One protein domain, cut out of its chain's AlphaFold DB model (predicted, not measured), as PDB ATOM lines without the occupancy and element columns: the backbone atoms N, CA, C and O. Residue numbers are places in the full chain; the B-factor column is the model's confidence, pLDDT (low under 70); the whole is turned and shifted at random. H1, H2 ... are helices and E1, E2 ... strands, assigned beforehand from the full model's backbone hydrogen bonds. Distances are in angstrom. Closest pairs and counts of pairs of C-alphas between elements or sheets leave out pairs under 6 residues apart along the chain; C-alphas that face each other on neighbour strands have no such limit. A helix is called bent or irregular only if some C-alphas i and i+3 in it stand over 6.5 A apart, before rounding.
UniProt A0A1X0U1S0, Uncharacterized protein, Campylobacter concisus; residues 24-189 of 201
ATOM      1  N   PHE A  24     126.048 206.767  48.173       93.12
ATOM      2  CA  PHE A  24     124.696 207.191  47.811       93.12
ATOM      3  C   PHE A  24     124.469 208.644  48.205       93.12
ATOM      4  O   PHE A  24     124.607 208.997  49.378       93.12
ATOM      5  N   TRP A  25     124.120 209.486  47.235       95.06
ATOM      6  CA  TRP A  25     123.930 210.918  47.454       95.06
ATOM      7  C   TRP A  25     122.804 211.490  46.593       95.06
ATOM      8  O   TRP A  25     122.307 210.857  45.664       95.06
ATOM      9  N   VAL A  26     122.377 212.708  46.927       97.56
ATOM     10  CA  VAL A  26     121.389 213.454  46.146       97.56
ATOM     11  C   VAL A  26     121.833 214.900  46.020       97.56
ATOM     12  O   VAL A  26     122.243 215.512  47.003       97.56
ATOM     13  N   ASP A  27     121.743 215.439  44.812       96.94
ATOM     14  CA  ASP A  27     122.043 216.837  44.516       96.94
ATOM     15  C   ASP A  27     121.033 217.390  43.504       96.94
ATOM     16  O   ASP A  27     120.257 216.633  42.926       96.94
ATOM     17  N   GLY A  28     120.985 218.705  43.314       97.06
ATOM     18  CA  GLY A  28     119.982 219.341  42.459       97.06
ATOM     19  C   GLY A  28     119.833 220.853  42.611       97.06
ATOM     20  O   GLY A  28     120.079 221.433  43.664       97.06
ATOM     21  N   ALA A  29     119.420 221.523  41.551       97.94
ATOM     22  CA  ALA A  29     119.248 222.966  41.530       97.94
ATOM     23  C   ALA A  29     118.159 223.352  40.530       97.94
ATOM     24  O   ALA A  29     117.771 222.561  39.668       97.94
ATOM     25  N   ASN A  30     117.684 224.591  40.630       98.31
ATOM     26  CA  ASN A  30     116.924 225.186  39.542       98.31
ATOM     27  C   ASN A  30     117.841 225.341  38.321       98.31
ATOM     28  O   ASN A  30     118.916 225.930  38.416       98.31
ATOM     29  N   ASP A  31     117.402 224.818  37.183       97.75
ATOM     30  CA  ASP A  31     118.009 225.059  35.883       97.75
ATOM     31  C   ASP A  31     117.311 226.261  35.237       97.75
ATOM     32  O   ASP A  31     116.117 226.219  34.922       97.75
ATOM     33  N   GLU A  32     118.055 227.352  35.064       94.38
ATOM     34  CA  GLU A  32     117.526 228.605  34.515       94.38
ATOM     35  C   GLU A  32     117.109 228.487  33.045       94.38
ATOM     36  O   GLU A  32     116.174 229.159  32.619       94.38
ATOM     37  N   LYS A  33     117.765 227.621  32.263       96.31
ATOM     38  CA  LYS A  33     117.454 227.452  30.837       96.31
ATOM     39  C   LYS A  33     116.183 226.638  30.642       96.31
ATOM     40  O   LYS A  33     115.402 226.925  29.742       96.31
ATOM     41  N   LEU A  34     115.992 225.616  31.472       95.44
ATOM     42  CA  LEU A  34     114.828 224.735  31.403       95.44
ATOM     43  C   LEU A  34     113.627 225.272  32.184       95.44
ATOM     44  O   LEU A  34     112.521 224.770  31.996       95.44
ATOM     45  N   GLY A  35     113.830 226.245  33.079       97.31
ATOM     46  CA  GLY A  35     112.777 226.734  33.970       97.31
ATOM     47  C   GLY A  35     112.241 225.637  34.896       97.31
ATOM     48  O   GLY A  35     111.066 225.649  35.253       97.31
ATOM     49  N   LYS A  36     113.085 224.664  35.255       98.12
ATOM     50  CA  LYS A  36     112.726 223.464  36.026       98.12
ATOM     51  C   LYS A  36     113.696 223.247  37.175       98.12
ATOM     52  O   LYS A  36     114.839 223.690  37.118       98.12
ATOM     53  N   PHE A  37     113.264 222.511  38.190       98.62
ATOM     54  CA  PHE A  37     114.180 221.962  39.180       98.62
ATOM     55  C   PHE A  37     114.733 220.630  38.678       98.62
ATOM     56  O   PHE A  37     113.955 219.740  38.334       98.62
ATOM     57  N   ILE A  38     116.057 220.489  38.631       98.56
ATOM     58  CA  ILE A  38     116.750 219.273  38.194       98.56
ATOM     59  C   ILE A  38     117.499 218.680  39.381       98.56
ATOM     60  O   ILE A  38     118.222 219.393  40.073       98.56
ATOM     61  N   ALA A  39     117.365 217.374  39.593       98.50
ATOM     62  CA  ALA A  39     118.070 216.648  40.639       98.50
ATOM     63  C   ALA A  39     118.672 215.344  40.118       98.50
ATOM     64  O   ALA A  39     118.145 214.726  39.196       98.50
ATOM     65  N   ASN A  40     119.763 214.913  40.745       98.06
ATOM     66  CA  ASN A  40     120.443 213.663  40.441       98.06
ATOM     67  C   ASN A  40     120.569 212.800  41.699       98.06
ATOM     68  O   ASN A  40     120.886 213.300  42.780       98.06
ATOM     69  N   MET A  41     120.343 211.500  41.533       97.75
ATOM     70  CA  MET A  41     120.544 210.464  42.538       97.75
ATOM     71  C   MET A  41     121.839 209.716  42.231       97.75
ATOM     72  O   MET A  41     121.877 208.867  41.348       97.75
ATOM     73  N   GLY A  42     122.905 210.015  42.961       95.56
ATOM     74  CA  GLY A  42     124.160 209.299  42.781       95.56
ATOM     75  C   GLY A  42     124.155 207.955  43.496       95.56
ATOM     76  O   GLY A  42     123.809 207.885  44.674       95.56
ATOM     77  N   TYR A  43     124.555 206.910  42.778       94.25
ATOM     78  CA  TYR A  43     124.830 205.573  43.297       94.25
ATOM     79  C   TYR A  43     126.046 205.013  42.552       94.25
ATOM     80  O   TYR A  43     125.902 204.348  41.529       94.25
ATOM     81  N   SER A  44     127.240 205.354  43.025       89.12
ATOM     82  CA  SER A  44     128.515 205.011  42.381       89.12
ATOM     83  C   SER A  44     129.608 204.858  43.436       89.12
ATOM     84  O   SER A  44     129.422 205.244  44.591       89.12
ATOM     85  N   ASP A  45     130.732 204.266  43.056       86.94
ATOM     86  CA  ASP A  45     131.873 204.055  43.942       86.94
ATOM     87  C   ASP A  45     132.605 205.371  44.274       86.94
ATOM     88  O   ASP A  45     133.191 205.473  45.351       86.94
ATOM     89  N   ASP A  46     132.479 206.401  43.423       85.25
ATOM     90  CA  ASP A  46     133.193 207.675  43.563       85.25
ATOM     91  C   ASP A  46     132.235 208.878  43.643       85.25
ATOM     92  O   ASP A  46     131.623 209.290  42.656       85.25
ATOM     93  N   PHE A  47     132.130 209.523  44.806       85.94
ATOM     94  CA  PHE A  47     131.429 210.807  44.924       85.94
ATOM     95  C   PHE A  47     132.277 211.961  44.346       85.94
ATOM     96  O   PHE A  47     133.451 212.065  44.697       85.94
ATOM     97  N   PRO A  48     131.719 212.896  43.541       89.81
ATOM     98  CA  PRO A  48     130.315 213.048  43.145       89.81
ATOM     99  C   PRO A  48     130.008 212.539  41.720       89.81
ATOM    100  O   PRO A  48     129.088 213.049  41.074       89.81
ATOM    101  N   LYS A  49     130.772 211.575  41.195       90.44
ATOM    102  CA  LYS A  49     130.622 211.071  39.824       90.44
ATOM    103  C   LYS A  49     129.283 210.353  39.649       90.44
ATOM    104  O   LYS A  49     128.960 209.413  40.365       90.44
ATOM    105  N   LEU A  50     128.496 210.793  38.671       92.81
ATOM    106  CA  LEU A  50     127.244 210.129  38.314       92.81
ATOM    107  C   LEU A  50     127.513 209.000  37.323       92.81
ATOM    108  O   LEU A  50     128.255 209.176  36.356       92.81
ATOM    109  N   GLU A  51     126.872 207.862  37.554       93.88
ATOM    110  CA  GLU A  51     126.911 206.697  36.679       93.88
ATOM    111  C   GLU A  51     125.500 206.104  36.586       93.88
ATOM    112  O   GLU A  51     124.747 206.177  37.565       93.88
ATOM    113  N   PRO A  52     125.113 205.527  35.434       95.31
ATOM    114  CA  PRO A  52     123.848 204.823  35.316       95.31
ATOM    115  C   PRO A  52     123.727 203.725  36.374       95.31
ATOM    116  O   PRO A  52     124.602 202.872  36.520       95.31
ATOM    117  N   ILE A  53     122.603 203.715  37.084       93.56
ATOM    118  CA  ILE A  53     122.261 202.627  37.996       93.56
ATOM    119  C   ILE A  53     122.058 201.371  37.143       93.56
ATOM    120  O   ILE A  53     121.365 201.421  36.127       93.56
ATOM    121  N   MET A  54     122.637 200.234  37.532       91.75
ATOM    122  CA  MET A  54     122.429 198.982  36.791       91.75
ATOM    123  C   MET A  54     120.930 198.688  36.647       91.75
ATOM    124  O   MET A  54     120.177 198.827  37.615       91.75
ATOM    125  N   ALA A  55     120.495 198.299  35.447       92.94
ATOM    126  CA  ALA A  55     119.078 198.198  35.094       92.94
ATOM    127  C   ALA A  55     118.290 197.302  36.065       92.94
ATOM    128  O   ALA A  55     117.195 197.659  36.494       92.94
ATOM    129  N   GLU A  56     118.885 196.189  36.495       90.88
ATOM    130  CA  GLU A  56     118.303 195.249  37.453       90.88
ATOM    131  C   GLU A  56     118.235 195.766  38.899       90.88
ATOM    132  O   GLU A  56     117.758 195.050  39.773       90.88
ATOM    133  N   ARG A  57     118.749 196.968  39.184       90.88
ATOM    134  CA  ARG A  57     118.695 197.613  40.505       90.88
ATOM    135  C   ARG A  57     117.833 198.864  40.535       90.88
ATOM    136  O   ARG A  57     117.536 199.336  41.627       90.88
ATOM    137  N   VAL A  58     117.427 199.408  39.387       93.69
ATOM    138  CA  VAL A  58     116.659 200.665  39.319       93.69
ATOM    139  C   VAL A  58     115.385 200.585  40.165       93.69
ATOM    140  O   VAL A  58     115.062 201.531  40.879       93.69
ATOM    141  N   HIS A  59     114.702 199.434  40.175       92.94
ATOM    142  CA  HIS A  59     113.473 199.224  40.952       92.94
ATOM    143  C   HIS A  59     113.674 199.297  42.474       92.94
ATOM    144  O   HIS A  59     112.707 199.447  43.221       92.94
ATOM    145  N   LEU A  60     114.920 199.213  42.945       93.38
ATOM    146  CA  LEU A  60     115.256 199.344  44.360       93.38
ATOM    147  C   LEU A  60     115.193 200.798  44.833       93.38
ATOM    148  O   LEU A  60     115.142 201.025  46.037       93.38
ATOM    149  N   PHE A  61     115.194 201.779  43.930       95.50
ATOM    150  CA  PHE A  61     115.255 203.195  44.279       95.50
ATOM    151  C   PHE A  61     113.891 203.869  44.135       95.50
ATOM    152  O   PHE A  61     113.178 203.702  43.147       95.50
ATOM    153  N   ALA A  62     113.516 204.651  45.145       96.19
ATOM    154  CA  ALA A  62     112.342 205.509  45.077       96.19
ATOM    155  C   ALA A  62     112.673 206.799  44.306       96.19
ATOM    156  O   ALA A  62     113.803 207.280  44.397       96.19
ATOM    157  N   PRO A  63     111.703 207.425  43.613       97.69
ATOM    158  CA  PRO A  63     111.914 208.746  43.026       97.69
ATOM    159  C   PRO A  63     112.379 209.776  44.064       97.69
ATOM    160  O   PRO A  63     111.921 209.754  45.214       97.69
ATOM    161  N   ILE A  64     113.241 210.710  43.649       98.69
ATOM    162  CA  ILE A  64     113.695 211.811  44.512       98.69
ATOM    163  C   ILE A  64     112.479 212.601  45.005       98.69
ATOM    164  O   ILE A  64     111.575 212.917  44.235       98.69
ATOM    165  N   THR A  65     112.458 212.935  46.292       98.69
ATOM    166  CA  THR A  65     111.388 213.720  46.913       98.69
ATOM    167  C   THR A  65     111.922 215.067  47.391       98.69
ATOM    168  O   THR A  65     112.918 215.119  48.108       98.69
ATOM    169  N   VAL A  66     111.234 216.149  47.029       98.75
ATOM    170  CA  VAL A  66     111.416 217.489  47.598       98.75
ATOM    171  C   VAL A  66     110.469 217.641  48.783       98.75
ATOM    172  O   VAL A  66     109.271 217.382  48.654       98.75
ATOM    173  N   ILE A  67     111.001 218.052  49.931       98.50
ATOM    174  CA  ILE A  67     110.244 218.283  51.162       98.50
ATOM    175  C   ILE A  67     110.370 219.752  51.556       98.50
ATOM    176  O   ILE A  67     111.485 220.251  51.722       98.50
ATOM    177  N   SER A  68     109.237 220.426  51.724       97.56
ATOM    178  CA  SER A  68     109.175 221.841  52.109       97.56
ATOM    179  C   SER A  68     108.969 222.008  53.618       97.56
ATOM    180  O   SER A  68     108.644 221.056  54.331       97.56
ATOM    181  N   LYS A  69     109.114 223.243  54.117       95.50
ATOM    182  CA  LYS A  69     108.970 223.576  55.548       95.50
ATOM    183  C   LYS A  69     107.617 223.217  56.176       95.50
ATOM    184  O   LYS A  69     107.545 223.012  57.382       95.50
ATOM    185  N   ASP A  70     106.555 223.165  55.376       94.06
ATOM    186  CA  ASP A  70     105.203 222.781  55.800       94.06
ATOM    187  C   ASP A  70     105.014 221.253  55.867       94.06
ATOM    188  O   ASP A  70     103.939 220.771  56.213       94.06
ATOM    189  N   GLY A  71     106.057 220.483  55.541       93.56
ATOM    190  CA  GLY A  71     106.027 219.026  55.478       93.56
ATOM    191  C   GLY A  71     105.475 218.470  54.164       93.56
ATOM    192  O   GLY A  71     105.427 217.246  54.016       93.56
ATOM    193  N   SER A  72     105.089 219.322  53.205       96.44
ATOM    194  CA  SER A  72     104.656 218.877  51.879       96.44
ATOM    195  C   SER A  72     105.776 218.106  51.182       96.44
ATOM    196  O   SER A  72     106.948 218.480  51.245       96.44
ATOM    197  N   LYS A  73     105.409 216.997  50.530       98.00
ATOM    198  CA  LYS A  73     106.332 216.102  49.826       98.00
ATOM    199  C   LYS A  73     105.932 216.027  48.357       98.00
ATOM    200  O   LYS A  73     104.845 215.547  48.045       98.00
ATOM    201  N   LYS A  74     106.813 216.462  47.459       98.31
ATOM    202  CA  LYS A  74     106.640 216.341  46.004       98.31
ATOM    203  C   LYS A  74     107.676 215.367  45.450       98.31
ATOM    204  O   LYS A  74     108.873 215.583  45.624       98.31
ATOM    205  N   LYS A  75     107.233 214.294  44.793       98.62
ATOM    206  CA  LYS A  75     108.131 213.392  44.057       98.62
ATOM    207  C   LYS A  75     108.497 214.026  42.718       98.62
ATOM    208  O   LYS A  75     107.623 214.560  42.042       98.62
ATOM    209  N   LEU A  76     109.769 213.950  42.356       98.75
ATOM    210  CA  LEU A  76     110.262 214.340  41.045       98.75
ATOM    211  C   LEU A  76     110.034 213.211  40.037       98.75
ATOM    212  O   LEU A  76     109.970 212.033  40.399       98.75
ATOM    213  N   THR A  77     109.950 213.576  38.766       98.50
ATOM    214  CA  THR A  77     109.772 212.646  37.651       98.50
ATOM    215  C   THR A  77     111.130 212.324  37.047       98.50
ATOM    216  O   THR A  77     111.917 213.232  36.801       98.50
ATOM    217  N   GLN A  78     111.427 211.046  36.808       97.94
ATOM    218  CA  GLN A  78     112.674 210.653  36.146       97.94
ATOM    219  C   GLN A  78     112.711 211.216  34.718       97.94
ATOM    220  O   GLN A  78     111.719 211.130  33.991       97.94
ATOM    221  N   SER A  79     113.856 211.749  34.295       96.44
ATOM    222  CA  SER A  79     114.055 212.209  32.923       96.44
ATOM    223  C   SER A  79     115.509 212.080  32.473       96.44
ATOM    224  O   SER A  79     116.431 212.522  33.155       96.44
ATOM    225  N   GLY A  80     115.709 211.516  31.280       95.00
ATOM    226  CA  GLY A  80     117.037 211.186  30.759       95.00
ATOM    227  C   GLY A  80     117.608 209.930  31.420       95.00
ATOM    228  O   GLY A  80     116.902 208.929  31.554       95.00
ATOM    229  N   GLU A  81     118.880 209.997  31.819       97.12
ATOM    230  CA  GLU A  81     119.560 208.923  32.551       97.12
ATOM    231  C   GLU A  81     118.782 208.498  33.801       97.12
ATOM    232  O   GLU A  81     118.088 209.299  34.431       97.12
ATOM    233  N   ASN A  82     118.908 207.231  34.199       97.31
ATOM    234  CA  ASN A  82     118.086 206.658  35.272       97.31
ATOM    235  C   ASN A  82     118.365 207.200  36.683       97.31
ATOM    236  O   ASN A  82     117.605 206.914  37.605       97.31
ATOM    237  N   TYR A  83     119.398 208.024  36.836       96.88
ATOM    238  CA  TYR A  83     119.676 208.789  38.045       96.88
ATOM    239  C   TYR A  83     119.140 210.227  38.009       96.88
ATOM    240  O   TYR A  83     119.200 210.911  39.033       96.88
ATOM    241  N   ARG A  84     118.670 210.733  36.861       98.19
ATOM    242  CA  ARG A  84     118.267 212.135  36.683       98.19
ATOM    243  C   ARG A  84     116.754 212.295  36.814       98.19
ATOM    244  O   ARG A  84     115.970 211.535  36.247       98.19
ATOM    245  N   TYR A  85     116.348 213.326  37.546       98.69
ATOM    246  CA  TYR A  85     114.957 213.661  37.822       98.69
ATOM    247  C   TYR A  85     114.699 215.155  37.629       98.69
ATOM    248  O   TYR A  85     115.595 215.989  37.777       98.69
ATOM    249  N   GLU A  86     113.447 215.501  37.352       98.62
ATOM    250  CA  GLU A  86     112.990 216.874  37.208       98.62
ATOM    251  C   GLU A  86     111.624 217.125  37.847       98.62
ATOM    252  O   GLU A  86     110.814 216.218  38.047       98.62
ATOM    253  N   GLY A  87     111.363 218.392  38.145       98.31
ATOM    254  CA  GLY A  87     110.067 218.880  38.588       98.31
ATOM    255  C   GLY A  87     109.897 220.363  38.292       98.31
ATOM    256  O   GLY A  87     110.714 220.985  37.606       98.31
ATOM    257  N   GLU A  88     108.821 220.929  38.828       98.00
ATOM    258  CA  GLU A  88     108.583 222.373  38.808       98.00
ATOM    259  C   GLU A  88     109.774 223.117  39.420       98.00
ATOM    260  O   GLU A  88     110.392 222.640  40.375       98.00
ATOM    261  N   ARG A  89     110.091 224.295  38.875       98.12
ATOM    262  CA  ARG A  89     111.052 225.209  39.491       98.12
ATOM    263  C   ARG A  89     110.646 225.477  40.941       98.12
ATOM    264  O   ARG A  89     109.477 225.725  41.220       98.12
ATOM    265  N   LEU A  90     111.618 225.443  41.848       98.19
ATOM    266  CA  LEU A  90     111.386 225.781  43.247       98.19
ATOM    267  C   LEU A  90     111.491 227.293  43.452       98.19
ATOM    268  O   LEU A  90     112.431 227.928  42.963       98.19
ATOM    269  N   ASP A  91     110.543 227.847  44.197       97.50
ATOM    270  CA  ASP A  91     110.574 229.237  44.644       97.50
ATOM    271  C   ASP A  91     111.631 229.461  45.733       97.50
ATOM    272  O   ASP A  91     112.377 228.559  46.129       97.50
ATOM    273  N   LYS A  92     111.708 230.701  46.230       97.56
ATOM    274  CA  LYS A  92     112.507 230.989  47.418       97.56
ATOM    275  C   LYS A  92     111.987 230.187  48.610       97.56
ATOM    276  O   LYS A  92     110.782 230.062  48.812       97.56
ATOM    277  N   GLY A  93     112.907 229.652  49.400       97.00
ATOM    278  CA  GLY A  93     112.578 228.824  50.549       97.00
ATOM    279  C   GLY A  93     113.708 227.895  50.957       97.00
ATOM    280  O   GLY A  93     114.785 227.868  50.362       97.00
ATOM    281  N   THR A  94     113.432 227.083  51.968       98.12
ATOM    282  CA  THR A  94     114.308 225.995  52.392       98.12
ATOM    283  C   THR A  94     113.632 224.664  52.092       98.12
ATOM    284  O   THR A  94     112.442 224.489  52.366       98.12
ATOM    285  N   TYR A  95     114.401 223.722  51.555       98.44
ATOM    286  CA  TYR A  95     113.928 222.417  51.116       98.44
ATOM    287  C   TYR A  95     114.879 221.310  51.565       98.44
ATOM    288  O   TYR A  95     116.080 221.522  51.755       98.44
ATOM    289  N   ILE A  96     114.340 220.102  51.678       98.50
ATOM    290  CA  ILE A  96     115.119 218.870  51.750       98.50
ATOM    291  C   ILE A  96     114.924 218.090  50.452       98.50
ATOM    292  O   ILE A  96     113.793 217.798  50.074       98.50
ATOM    293  N   LEU A  97     116.025 217.702  49.806       98.56
ATOM    294  CA  LEU A  97     116.014 216.636  48.809       98.56
ATOM    295  C   LEU A  97     116.268 215.309  49.507       98.56
ATOM    296  O   LEU A  97     117.239 215.169  50.253       98.56
ATOM    297  N   LEU A  98     115.402 214.344  49.240       98.25
ATOM    298  CA  LEU A  98     115.455 213.004  49.792       98.25
ATOM    299  C   LEU A  98     115.573 211.997  48.649       98.25
ATOM    300  O   LEU A  98     114.674 211.898  47.815       98.25
ATOM    301  N   ALA A  99     116.660 211.231  48.643       97.62
ATOM    302  CA  ALA A  99     116.798 210.031  47.825       97.62
ATOM    303  C   ALA A  99     116.812 208.807  48.737       97.62
ATOM    304  O   ALA A  99     117.383 208.844  49.833       97.62
ATOM    305  N   GLN A 100     116.176 207.722  48.299       95.94
ATOM    306  CA  GLN A 100     116.053 206.508  49.099       95.94
ATOM    307  C   GLN A 100     116.145 205.264  48.234       95.94
ATOM    308  O   GLN A 100     115.515 205.172  47.181       95.94
ATOM    309  N   GLN A 101     116.860 204.278  48.754       93.19
ATOM    310  CA  GLN A 101     116.658 202.893  48.389       93.19
ATOM    311  C   GLN A 101     115.546 202.314  49.273       93.19
ATOM    312  O   GLN A 101     115.604 202.409  50.508       93.19
ATOM    313  N   ASN A 102     114.542 201.712  48.641       88.44
ATOM    314  CA  ASN A 102     113.483 200.977  49.316       88.44
ATOM    315  C   ASN A 102     114.100 199.878  50.200       88.44
ATOM    316  O   ASN A 102     115.105 199.272  49.814       88.44
ATOM    317  N   PRO A 103     113.531 199.603  51.389       89.75
ATOM    318  CA  PRO A 103     114.018 198.527  52.235       89.75
ATOM    319  C   PRO A 103     114.013 197.199  51.481       89.75
ATOM    320  O   PRO A 103     112.983 196.783  50.960       89.75
ATOM    321  N   MET A 104     115.157 196.526  51.461       91.00
ATOM    322  CA  MET A 104     115.318 195.271  50.736       91.00
ATOM    323  C   MET A 104     116.081 194.249  51.570       91.00
ATOM    324  O   MET A 104     116.976 194.592  52.352       91.00
ATOM    325  N   TYR A 105     115.732 192.976  51.398       93.69
ATOM    326  CA  TYR A 105     116.492 191.885  51.991       93.69
ATOM    327  C   TYR A 105     117.635 191.463  51.073       93.69
ATOM    328  O   TYR A 105     117.568 191.551  49.847       93.69
ATOM    329  N   SER A 106     118.728 191.016  51.672       93.50
ATOM    330  CA  SER A 106     119.812 190.353  50.960       93.50
ATOM    331  C   SER A 106     120.336 189.188  51.775       93.50
ATOM    332  O   SER A 106     120.455 189.273  53.004       93.50
ATOM    333  N   LEU A 107     120.662 188.104  51.083       95.94
ATOM    334  CA  LEU A 107     121.167 186.882  51.697       95.94
ATOM    335  C   LEU A 107     122.636 186.691  51.343       95.94
ATOM    336  O   LEU A 107     122.994 186.804  50.176       95.94
ATOM    337  N   LYS A 108     123.484 186.377  52.324       95.94
ATOM    338  CA  LYS A 108     124.884 186.011  52.080       95.94
ATOM    339  C   LYS A 108     125.046 184.499  52.149       95.94
ATOM    340  O   LYS A 108     124.686 183.891  53.163       95.94
ATOM    341  N   LYS A 109     125.617 183.918  51.099       95.81
ATOM    342  CA  LYS A 109     125.990 182.504  51.048       95.81
ATOM    343  C   LYS A 109     127.228 182.223  51.907       95.81
ATOM    344  O   LYS A 109     128.113 183.072  52.013       95.81
ATOM    345  N   ARG A 110     127.291 181.043  52.527       96.69
ATOM    346  CA  ARG A 110     128.422 180.582  53.343       96.69
ATOM    347  C   ARG A 110     129.571 180.102  52.462       96.69
ATOM    348  O   ARG A 110     130.712 180.439  52.749       96.69
ATOM    349  N   SER A 111     129.254 179.334  51.423       95.88
ATOM    350  CA  SER A 111     130.213 178.665  50.539       95.88
ATOM    351  C   SER A 111     131.163 179.621  49.819       95.88
ATOM    352  O   SER A 111     132.369 179.395  49.811       95.88
ATOM    353  N   ASP A 112     130.626 180.690  49.230       94.62
ATOM    354  CA  ASP A 112     131.355 181.612  48.349       94.62
ATOM    355  C   ASP A 112     131.289 183.079  48.815       94.62
ATOM    356  O   ASP A 112     131.897 183.964  48.214       94.62
ATOM    357  N   GLY A 113     130.543 183.368  49.884       93.19
ATOM    358  CA  GLY A 113     130.353 184.724  50.388       93.19
ATOM    359  C   GLY A 113     129.499 185.637  49.497       93.19
ATOM    360  O   GLY A 113     129.366 186.820  49.831       93.19
ATOM    361  N   LYS A 114     128.916 185.129  48.401       92.62
ATOM    362  CA  LYS A 114     128.116 185.910  47.449       92.62
ATOM    363  C   LYS A 114     126.838 186.424  48.103       92.62
ATOM    364  O   LYS A 114     126.163 185.710  48.849       92.62
ATOM    365  N   TRP A 115     126.478 187.662  47.768       92.44
ATOM    366  CA  TRP A 115     125.195 188.243  48.136       92.44
ATOM    367  C   TRP A 115     124.137 187.982  47.061       92.44
ATOM    368  O   TRP A 115     124.335 188.283  45.884       92.44
ATOM    369  N   LEU A 116     122.997 187.445  47.484       93.25
ATOM    370  CA  LEU A 116     121.751 187.412  46.732       93.25
ATOM    371  C   LEU A 116     120.987 188.693  47.073       93.25
ATOM    372  O   LEU A 116     120.396 188.805  48.149       93.25
ATOM    373  N   ILE A 117     121.101 189.679  46.187       90.38
ATOM    374  CA  ILE A 117     120.478 191.000  46.310       90.38
ATOM    375  C   ILE A 117     118.986 190.870  46.003       90.38
ATOM    376  O   ILE A 117     118.610 190.188  45.054       90.38
ATOM    377  N   ASP A 118     118.163 191.527  46.813       91.94
ATOM    378  CA  ASP A 118     116.702 191.592  46.680       91.94
ATOM    379  C   ASP A 118     116.044 190.209  46.715       91.94
ATOM    380  O   ASP A 118     115.210 189.833  45.891       91.94
ATOM    381  N   LYS A 119     116.511 189.409  47.677       93.44
ATOM    382  CA  LYS A 119     116.022 188.060  47.947       93.44
ATOM    383  C   LYS A 119     115.792 187.863  49.431       93.44
ATOM    384  O   LYS A 119     116.541 188.346  50.282       93.44
ATOM    385  N   THR A 120     114.754 187.099  49.724       94.12
ATOM    386  CA  THR A 120     114.357 186.652  51.053       94.12
ATOM    387  C   THR A 120     114.537 185.141  51.168       94.12
ATOM    388  O   THR A 120     114.775 184.436  50.189       94.12
ATOM    389  N   LYS A 121     114.393 184.608  52.385       93.25
ATOM    390  CA  LYS A 121     114.419 183.156  52.613       93.25
ATOM    391  C   LYS A 121     113.272 182.419  51.909       93.25
ATOM    392  O   LYS A 121     113.388 181.220  51.704       93.25
ATOM    393  N   LEU A 122     112.189 183.116  51.554       94.81
ATOM    394  CA  LEU A 122     111.035 182.530  50.864       94.81
ATOM    395  C   LEU A 122     111.314 182.281  49.377       94.81
ATOM    396  O   LEU A 122     110.667 181.439  48.765       94.81
ATOM    397  N   ASP A 123     112.297 182.979  48.806       94.94
ATOM    398  CA  ASP A 123     112.700 182.817  47.409       94.94
ATOM    399  C   ASP A 123     113.555 181.560  47.173       94.94
ATOM    400  O   ASP A 123     113.829 181.202  46.025       94.94
ATOM    401  N   LEU A 124     114.021 180.903  48.240       94.44
ATOM    402  CA  LEU A 124     114.957 179.785  48.170       94.44
ATOM    403  C   LEU A 124     114.326 178.496  48.691       94.44
ATOM    404  O   LEU A 124     113.715 178.468  49.755       94.44
ATOM    405  N   LYS A 125     114.541 177.402  47.953       94.00
ATOM    406  CA  LYS A 125     114.121 176.054  48.367       94.00
ATOM    407  C   LYS A 125     115.069 175.431  49.393       94.00
ATOM    408  O   LYS A 125     114.627 174.647  50.223       94.00
ATOM    409  N   ASP A 126     116.353 175.777  49.323       94.25
ATOM    410  CA  ASP A 126     117.383 175.314  50.246       94.25
ATOM    411  C   ASP A 126     118.060 176.511  50.923       94.25
ATOM    412  O   ASP A 126     118.490 177.464  50.270       94.25
ATOM    413  N   LEU A 127     118.135 176.450  52.250       96.19
ATOM    414  CA  LEU A 127     118.735 177.466  53.110       96.19
ATOM    415  C   LEU A 127     120.041 176.989  53.760       96.19
ATOM    416  O   LEU A 127     120.639 177.758  54.514       96.19
ATOM    417  N   SER A 128     120.487 175.757  53.486       97.06
ATOM    418  CA  SER A 128     121.668 175.128  54.099       97.06
ATOM    419  C   SER A 128     122.944 175.964  53.932       97.06
ATOM    420  O   SER A 128     123.768 176.056  54.844       97.06
ATOM    421  N   ASP A 129     123.063 176.648  52.795       96.50
ATOM    422  CA  ASP A 129     124.197 177.501  52.452       96.50
ATOM    423  C   ASP A 129     123.983 178.985  52.812       96.50
ATOM    424  O   ASP A 129     124.834 179.825  52.538       96.50
ATOM    425  N   ILE A 130     122.865 179.369  53.438       97.12
ATOM    426  CA  ILE A 130     122.618 180.769  53.820       97.12
ATOM    427  C   ILE A 130     123.192 181.047  55.210       97.12
ATOM    428  O   ILE A 130     122.771 180.473  56.212       97.12
ATOM    429  N   GLN A 131     124.148 181.977  55.285       96.62
ATOM    430  CA  GLN A 131     124.797 182.371  56.540       96.62
ATOM    431  C   GLN A 131     124.169 183.622  57.161       96.62
ATOM    432  O   GLN A 131     124.043 183.709  58.381       96.62
ATOM    433  N   ILE A 132     123.812 184.614  56.337       95.38
ATOM    434  CA  ILE A 132     123.338 185.926  56.799       95.38
ATOM    435  C   ILE A 132     122.088 186.312  56.018       95.38
ATOM    436  O   ILE A 132     122.043 186.158  54.802       95.38
ATOM    437  N   CYS A 133     121.106 186.877  56.720       95.12
ATOM    438  CA  CYS A 133     120.013 187.644  56.133       95.12
ATOM    439  C   CYS A 133     120.110 189.080  56.653       95.12
ATOM    440  O   CYS A 133     120.212 189.288  57.862       95.12
ATOM    441  N   ARG A 134     120.112 190.063  55.753       93.19
ATOM    442  CA  ARG A 134     120.226 191.485  56.088       93.19
ATOM    443  C   ARG A 134     119.058 192.249  55.487       93.19
ATOM    444  O   ARG A 134     118.811 192.118  54.297       93.19
ATOM    445  N   LEU A 135     118.402 193.076  56.297       91.19
ATOM    446  CA  LEU A 135     117.556 194.159  55.805       91.19
ATOM    447  C   LEU A 135     118.432 195.397  55.614       91.19
ATOM    448  O   LEU A 135     119.117 195.817  56.548       91.19
ATOM    449  N   MET A 136     118.417 195.965  54.415       87.69
ATOM    450  CA  MET A 136     119.189 197.148  54.063       87.69
ATOM    451  C   MET A 136     118.253 198.280  53.661       87.69
ATOM    452  O   MET A 136     117.266 198.070  52.963       87.69
ATOM    453  N   THR A 137     118.585 199.483  54.110       87.62
ATOM    454  CA  THR A 137     118.024 200.734  53.610       87.62
ATOM    455  C   THR A 137     119.173 201.714  53.462       87.62
ATOM    456  O   THR A 137     120.078 201.737  54.300       87.62
ATOM    457  N   ILE A 138     119.151 202.494  52.389       91.12
ATOM    458  CA  ILE A 138     120.121 203.554  52.139       91.12
ATOM    459  C   ILE A 138     119.317 204.820  51.881       91.12
ATOM    460  O   ILE A 138     118.331 204.810  51.147       91.12
ATOM    461  N   THR A 139     119.689 205.904  52.546       94.44
ATOM    462  CA  THR A 139     119.005 207.190  52.447       94.44
ATOM    463  C   THR A 139     120.050 208.276  52.284       94.44
ATOM    464  O   THR A 139     121.067 208.262  52.973       94.44
ATOM    465  N   SER A 140     119.774 209.225  51.399       95.50
ATOM    466  CA  SER A 140     120.556 210.440  51.240       95.50
ATOM    467  C   SER A 140     119.659 211.657  51.423       95.50
ATOM    468  O   SER A 140     118.517 211.683  50.953       95.50
ATOM    469  N   LYS A 141     120.201 212.669  52.101       96.31
ATOM    470  CA  LYS A 141     119.538 213.941  52.354       96.31
ATOM    471  C   LYS A 141     120.442 215.092  51.939       96.31
ATOM    472  O   LYS A 141     121.586 215.160  52.381       96.31
ATOM    473  N   ARG A 142     119.884 216.046  51.197       96.62
ATOM    474  CA  ARG A 142     120.495 217.357  50.972       96.62
ATOM    475  C   ARG A 142     119.586 218.463  51.480       96.62
ATOM    476  O   ARG A 142     118.389 218.448  51.213       96.62
ATOM    477  N   VAL A 143     120.169 219.428  52.183       97.62
ATOM    478  CA  VAL A 143     119.504 220.686  52.535       97.62
ATOM    479  C   VAL A 143     119.763 221.705  51.432       97.62
ATOM    480  O   VAL A 143     120.911 221.910  51.039       97.62
ATOM    481  N   LEU A 144     118.702 222.339  50.945       97.50
ATOM    482  CA  LEU A 144     118.746 223.370  49.917       97.50
ATOM    483  C   LEU A 144     118.130 224.659  50.470       97.50
ATOM    484  O   LEU A 144     116.969 224.661  50.869       97.50
ATOM    485  N   ASN A 145     118.894 225.749  50.471       97.31
ATOM    486  CA  ASN A 145     118.407 227.084  50.818       97.31
ATOM    487  C   ASN A 145     118.392 227.945  49.548       97.31
ATOM    488  O   ASN A 145     119.439 228.187  48.949       97.31
ATOM    489  N   LEU A 146     117.208 228.391  49.131       96.56
ATOM    490  CA  LEU A 146     116.977 229.222  47.953       96.56
ATOM    491  C   LEU A 146     116.544 230.615  48.409       96.56
ATOM    492  O   LEU A 146     115.362 230.879  48.583       96.56
ATOM    493  N   GLY A 147     117.497 231.510  48.661       94.94
ATOM    494  CA  GLY A 147     117.223 232.901  49.055       94.94
ATOM    495  C   GLY A 147     116.580 233.102  50.436       94.94
ATOM    496  O   GLY A 147     116.524 234.236  50.899       94.94
ATOM    497  N   GLU A 148     116.139 232.034  51.099       95.75
ATOM    498  CA  GLU A 148     115.566 232.031  52.445       95.75
ATOM    499  C   GLU A 148     116.087 230.831  53.246       95.75
ATOM    500  O   GLU A 148     116.448 229.790  52.682       95.75
ATOM    501  N   THR A 149     116.110 230.984  54.570       96.56
ATOM    502  CA  THR A 149     116.522 229.953  55.525       96.56
ATOM    503  C   THR A 149     115.387 229.625  56.493       96.56
ATOM    504  O   THR A 149     114.580 230.475  56.873       96.56
ATOM    505  N   ASN A 150     115.303 228.359  56.895       96.62
ATOM    506  CA  ASN A 150     114.345 227.882  57.884       96.62
ATOM    507  C   ASN A 150     114.901 226.668  58.639       96.62
ATOM    508  O   ASN A 150     115.528 225.792  58.042       96.62
ATOM    509  N   ASP A 151     114.625 226.584  59.938       96.81
ATOM    510  CA  ASP A 151     115.187 225.549  60.811       96.81
ATOM    511  C   ASP A 151     114.460 224.202  60.765       96.81
ATOM    512  O   ASP A 151     114.881 223.269  61.448       96.81
ATOM    513  N   PHE A 152     113.407 224.020  59.958       96.69
ATOM    514  CA  PHE A 152     112.753 222.705  59.856       96.69
ATOM    515  C   PHE A 152     113.728 221.590  59.431       96.69
ATOM    516  O   PHE A 152     113.541 220.433  59.800       96.69
ATOM    517  N   VAL A 153     114.807 221.944  58.725       96.81
ATOM    518  CA  VAL A 153     115.865 221.019  58.287       96.81
ATOM    519  C   VAL A 153     116.700 220.434  59.424       96.81
ATOM    520  O   VAL A 153     117.437 219.468  59.210       96.81
ATOM    521  N   THR A 154     116.574 221.003  60.626       96.25
ATOM    522  CA  THR A 154     117.227 220.521  61.851       96.25
ATOM    523  C   THR A 154     116.476 219.373  62.523       96.25
ATOM    524  O   THR A 154     116.975 218.756  63.463       96.25
ATOM    525  N   LYS A 155     115.272 219.056  62.032       95.06
ATOM    526  CA  LYS A 155     114.407 218.006  62.567       95.06
ATOM    527  C   LYS A 155     114.435 216.762  61.671       95.06
ATOM    528  O   LYS A 155     114.678 216.877  60.465       95.06
ATOM    529  N   PRO A 156     114.188 215.568  62.237       95.12
ATOM    530  CA  PRO A 156     113.980 214.371  61.437       95.12
ATOM    531  C   PRO A 156     112.713 214.491  60.570       95.12
ATOM    532  O   PRO A 156     111.730 215.116  60.969       95.12
ATOM    533  N   ILE A 157     112.739 213.879  59.388       94.62
ATOM    534  CA  ILE A 157     111.674 213.889  58.369       94.62
ATOM    535  C   ILE A 157     110.891 212.567  58.282       94.62
ATOM    536  O   ILE A 157     110.023 212.409  57.412       94.62
ATOM    537  N   GLY A 158     111.179 211.626  59.186       92.81
ATOM    538  CA  GLY A 158     110.427 210.388  59.372       92.81
ATOM    539  C   GLY A 158     110.955 209.209  58.557       92.81
ATOM    540  O   GLY A 158     110.169 208.352  58.159       92.81
ATOM    541  N   VAL A 159     112.260 209.166  58.278       92.50
ATOM    542  CA  VAL A 159     112.912 207.990  57.678       92.50
ATOM    543  C   VAL A 159     113.681 207.212  58.750       92.50
ATOM    544  O   VAL A 159     113.966 207.723  59.828       92.50
ATOM    545  N   LYS A 160     113.966 205.930  58.487       90.88
ATOM    546  CA  LYS A 160     114.391 204.987  59.536       90.88
ATOM    547  C   LYS A 160     115.680 205.397  60.250       90.88
ATOM    548  O   LYS A 160     115.746 205.308  61.469       90.88
ATOM    549  N   ILE A 161     116.691 205.818  59.494       91.88
ATOM    550  CA  ILE A 161     117.956 206.344  60.015       91.88
ATOM    551  C   ILE A 161     118.184 207.714  59.386       91.88
ATOM    552  O   ILE A 161     118.131 207.847  58.163       91.88
ATOM    553  N   GLU A 162     118.446 208.722  60.212       94.00
ATOM    554  CA  GLU A 162     118.589 210.109  59.774       94.00
ATOM    555  C   GLU A 162     119.812 210.772  60.375       94.00
ATOM    556  O   GLU A 162     120.091 210.618  61.558       94.00
ATOM    557  N   ILE A 163     120.490 211.588  59.576       95.12
ATOM    558  CA  ILE A 163     121.467 212.559  60.059       95.12
ATOM    559  C   ILE A 163     120.815 213.931  59.905       95.12
ATOM    560  O   ILE A 163     120.422 214.303  58.798       95.12
ATOM    561  N   ALA A 164     120.655 214.681  60.992       95.75
ATOM    562  CA  ALA A 164     120.162 216.055  60.945       95.75
ATOM    563  C   ALA A 164     121.195 217.013  61.548       95.75
ATOM    564  O   ALA A 164     121.797 216.692  62.577       95.75
ATOM    565  N   PRO A 165     121.431 218.177  60.926       95.88
ATOM    566  CA  PRO A 165     122.227 219.219  61.549       95.88
ATOM    567  C   PRO A 165     121.442 219.857  62.701       95.88
ATOM    568  O   PRO A 165     120.222 219.945  62.644       95.88
ATOM    569  N   LEU A 166     122.124 220.314  63.751       95.62
ATOM    570  CA  LEU A 166     121.463 220.985  64.886       95.62
ATOM    571  C   LEU A 166     121.240 222.492  64.673       95.62
ATOM    572  O   LEU A 166     120.705 223.164  65.545       95.62
ATOM    573  N   GLN A 167     121.661 223.013  63.524       96.38
ATOM    574  CA  GLN A 167     121.397 224.367  63.033       96.38
ATOM    575  C   GLN A 167     121.299 224.302  61.503       96.38
ATOM    576  O   GLN A 167     121.799 223.343  60.905       96.38
ATOM    577  N   ASN A 168     120.677 225.283  60.848       97.06
ATOM    578  CA  ASN A 168     120.631 225.283  59.389       97.06
ATOM    579  C   ASN A 168     122.069 225.326  58.808       97.06
ATOM    580  O   ASN A 168     122.878 226.151  59.240       97.06
ATOM    581  N   PRO A 169     122.419 224.467  57.828       95.19
ATOM    582  CA  PRO A 169     123.729 224.499  57.175       95.19
ATOM    583  C   PRO A 169     124.108 225.842  56.533       95.19
ATOM    584  O   PRO A 169     125.294 226.091  56.339       95.19
ATOM    585  N   ALA A 170     123.143 226.719  56.228       95.75
ATOM    586  CA  ALA A 170     123.414 228.087  55.773       95.75
ATOM    587  C   ALA A 170     124.165 228.936  56.813       95.75
ATOM    588  O   ALA A 170     124.855 229.880  56.440       95.75
ATOM    589  N   ASP A 171     124.066 228.586  58.097       95.12
ATOM    590  CA  ASP A 171     124.733 229.295  59.191       95.12
ATOM    591  C   ASP A 171     126.103 228.696  59.539       95.12
ATOM    592  O   ASP A 171     126.768 229.156  60.474       95.12
ATOM    593  N   PHE A 172     126.530 227.641  58.835       93.50
ATOM    594  CA  PHE A 172     127.850 227.053  59.040       93.50
ATOM    595  C   PHE A 172     128.936 228.043  58.623       93.50
ATOM    596  O   PHE A 172     128.812 228.777  57.644       93.50
ATOM    597  N   ARG A 173     130.031 228.063  59.385       93.69
ATOM    598  CA  ARG A 173     131.157 228.969  59.157       93.69
ATOM    599  C   ARG A 173     132.447 228.176  59.100       93.69
ATOM    600  O   ARG A 173     132.608 227.195  59.825       93.69
ATOM    601  N   VAL A 174     133.369 228.647  58.269       91.50
ATOM    602  CA  VAL A 174     134.749 228.159  58.255       91.50
ATOM    603  C   VAL A 174     135.334 228.298  59.667       91.50
ATOM    604  O   VAL A 174     134.984 229.224  60.403       91.50
ATOM    605  N   ASP A 175     136.149 227.325  60.067       92.00
ATOM    606  CA  ASP A 175     136.808 227.251  61.380       92.00
ATOM    607  C   ASP A 175     135.867 227.223  62.597       92.00
ATOM    608  O   ASP A 175     136.291 227.423  63.741       92.00
ATOM    609  N   LYS A 176     134.573 226.952  62.388       93.56
ATOM    610  CA  LYS A 176     133.606 226.744  63.468       93.56
ATOM    611  C   LYS A 176     133.059 225.321  63.412       93.56
ATOM    612  O   LYS A 176     132.549 224.905  62.372       93.56
ATOM    613  N   PRO A 177     133.117 224.563  64.523       91.62
ATOM    614  CA  PRO A 177     132.487 223.257  64.563       91.62
ATOM    615  C   PRO A 177     130.970 223.416  64.436       91.62
ATOM    616  O   PRO A 177     130.369 224.274  65.085       91.62
ATOM    617  N   PHE A 178     130.351 222.549  63.643       93.06
ATOM    618  CA  PHE A 178     128.904 222.377  63.600       93.06
ATOM    619  C   PHE A 178     128.528 221.034  64.224       93.06
ATOM    620  O   PHE A 178     129.346 220.119  64.331       93.06
ATOM    621  N   LYS A 179     127.275 220.916  64.664       93.44
ATOM    622  CA  LYS A 179     126.778 219.710  65.327       93.44
ATOM    623  C   LYS A 179     125.796 218.973  64.431       93.44
ATOM    624  O   LYS A 179     124.930 219.585  63.809       93.44
ATOM    625  N   LEU A 180     125.920 217.653  64.422       94.94
ATOM    626  CA  LEU A 180     124.990 216.728  63.789       94.94
ATOM    627  C   LEU A 180     124.414 215.799  64.860       94.94
ATOM    628  O   LEU A 180     125.108 215.453  65.815       94.94
ATOM    629  N   GLN A 181     123.178 215.360  64.667       95.25
ATOM    630  CA  GLN A 181     122.541 214.317  65.462       95.25
ATOM    631  C   GLN A 181     122.082 213.195  64.538       95.25
ATOM    632  O   GLN A 181     121.463 213.436  63.499       95.25
ATOM    633  N   VAL A 182     122.384 211.963  64.939       96.25
ATOM    634  CA  VAL A 182     121.861 210.767  64.279       96.25
ATOM    635  C   VAL A 182     120.599 210.323  64.997       96.25
ATOM    636  O   VAL A 182     120.581 210.271  66.230       96.25
ATOM    637  N   PHE A 183     119.563 210.002  64.234       95.56
ATOM    638  CA  PHE A 183     118.301 209.478  64.730       95.56
ATOM    639  C   PHE A 183     118.043 208.087  64.157       95.56
ATOM    640  O   PHE A 183     118.364 207.818  62.998       95.56
ATOM    641  N   ALA A 184     117.431 207.229  64.966       93.50
ATOM    642  CA  ALA A 184     116.803 205.989  64.544       93.50
ATOM    643  C   ALA A 184     115.324 206.044  64.935       93.50
ATOM    644  O   ALA A 184     115.005 206.291  66.099       93.50
ATOM    645  N   ASP A 185     114.431 205.885  63.959       92.75
ATOM    646  CA  ASP A 185     112.977 205.969  64.146       92.75
ATOM    647  C   ASP A 185     112.553 207.250  64.902       92.75
ATOM    648  O   ASP A 185     111.761 207.232  65.845       92.75
ATOM    649  N   GLY A 186     113.155 208.384  64.520       94.50
ATOM    650  CA  GLY A 186     112.898 209.702  65.111       94.50
ATOM    651  C   GLY A 186     113.503 209.939  66.502       94.50
ATOM    652  O   GLY A 186     113.371 211.041  67.032       94.50
ATOM    653  N   LYS A 187     114.195 208.958  67.096       95.44
ATOM    654  CA  LYS A 187     114.841 209.079  68.416       95.44
ATOM    655  C   LYS A 187     116.360 209.220  68.282       95.44
ATOM    656  O   LYS A 187     116.931 208.562  67.416       95.44
ATOM    657  N   PRO A 188     117.034 210.031  69.118       95.56
ATOM    658  CA  PRO A 188     118.493 210.124  69.115       95.56
ATOM    659  C   PRO A 188     119.155 208.748  69.261       95.56
ATOM    660  O   PRO A 188     118.819 207.983  70.163       95.56
ATOM    661  N   LEU A 189     120.098 208.434  68.374       95.19
ATOM    662  CA  LEU A 189     120.871 207.198  68.423       95.19
ATOM    663  C   LEU A 189     122.112 207.400  69.301       95.19
ATOM    664  O   LEU A 189     122.983 208.198  68.963       95.19
TER     665      LEU A 189
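This is residues 24 to 189 of the 201 residues of an uncharacterized protein of Campylobacter concisus (UniProt A0A1X0U1S0). A long two-stranded ribbon, E6 and E8, is the backbone of the largest sheet; over one half of its length E3 and E4 widen it, and there the small sheet E1, E2, E5 packs face to face with it as a sandwich. The other half of the ribbon runs on past the sandwich as an arm, with short E7 and the link of residues 118 to 129 at its far end, while on the side away from E1, E2 and E5 the small hairpin E9 and E10 lies over the ribbon and residues 172 to 177 stick out. The printed part has 166 residues with two short named helices and ten named strands, in the order E1 E2 H1 E3 E4 E5 E6 E7 E8 H2 E9 E10, and its class is mostly strand. The largest sheet is branched and antiparallel in each neighbour pair, and the order E1, E2, E5 is antiparallel too. The whole is only just compact, close to loose, with a radius of gyration of the C-alphas of 18.5 A, and only just elongated, with spans of 58 by 38 by 30 A.

Find C-alpha 93 at (112.578, 228.824, 50.549); from there E6, residues 93 to 109, runs 48.2 A to C-alpha 109 at (125.990, 182.504, 51.048). E8, residues 130 to 146, runs back over 49.1 A. The same sheet holds E3, residues 61 to 68, 21.1 A long, with the short E4, residues 73 to 75, and E7, residues 115 to 117. For the second sheet, begin at C-alpha 24, (124.696, 207.191, 47.811): E1 takes residues 24 to 31, 22.5 A, E2 residues 36 to 44, 25.1 A, and E5 residues 84 to 88. H1 is residues 55 to 60 and H2 residues 151 to 154. E9, residues 161 to 165, and E10, residues 180 to 184, follow; E10 ends with C-alpha 184 at (116.803, 205.989, 64.544).

Look first at E6, which has three neighbours in a strongly twisted sheet. E8 lies on one side of it, antiparallel at 170 degrees, with N 93 and O 146 2.9 A apart and N 108 and O 132 2.9 A apart. On the other side the pairing is staggered: E3 pairs over residues 95 to 101 of E6, with N 98 and O 65 at 2.8 A, and E7 over 106 to 108, with N 116 and O 107 at 2.8 A. E4 lies on the other side of E3 from E6, and N 66 and O 74 are 2.8 A apart in this hairpin. In the second sheet, E1 and E2 form a hairpin, with N 27 and O 40 at 3.1 A, and E5 is beside E2, with N 85 and O 39 at 2.8 A. The two sheets make a sandwich, two sheets face to face, 8.4 A centre to centre where they face each other, with strands at 27 degrees; the closest C-alphas of E1 and E8 are those of Trp 25 and Ser 140, 5.1 A apart. H2 is on the largest sheet, over E6, at a height of 8.7 A. H1 is on that sheet too, over none of its strands; it is irregular, with C-alphas 56 and 59 7.2 A apart. In H1, 0 of 2 O i to N i+4 pairs are within hydrogen-bond range but 2 of 3 O i to N i+3 pairs are, and H2 is too short for an O i to N i+4 pair. E9 and E10 are a hairpin, with N 164 and O 181 at 2.9 A; the closest C-alphas of E8 and E9 are those of Thr 139 and Ile 161, 7.7 A apart.

Measure from C-alpha 128 to C-alpha 147, the two farthest apart, and you cross 58.2 A. The printed part has no cut. The links E7 to E8 and E9 to E10 are long, and residues 172 to 177 of the latter stand free. The mean pLDDT of the printed part is 95.1, and no printed residue is under 70.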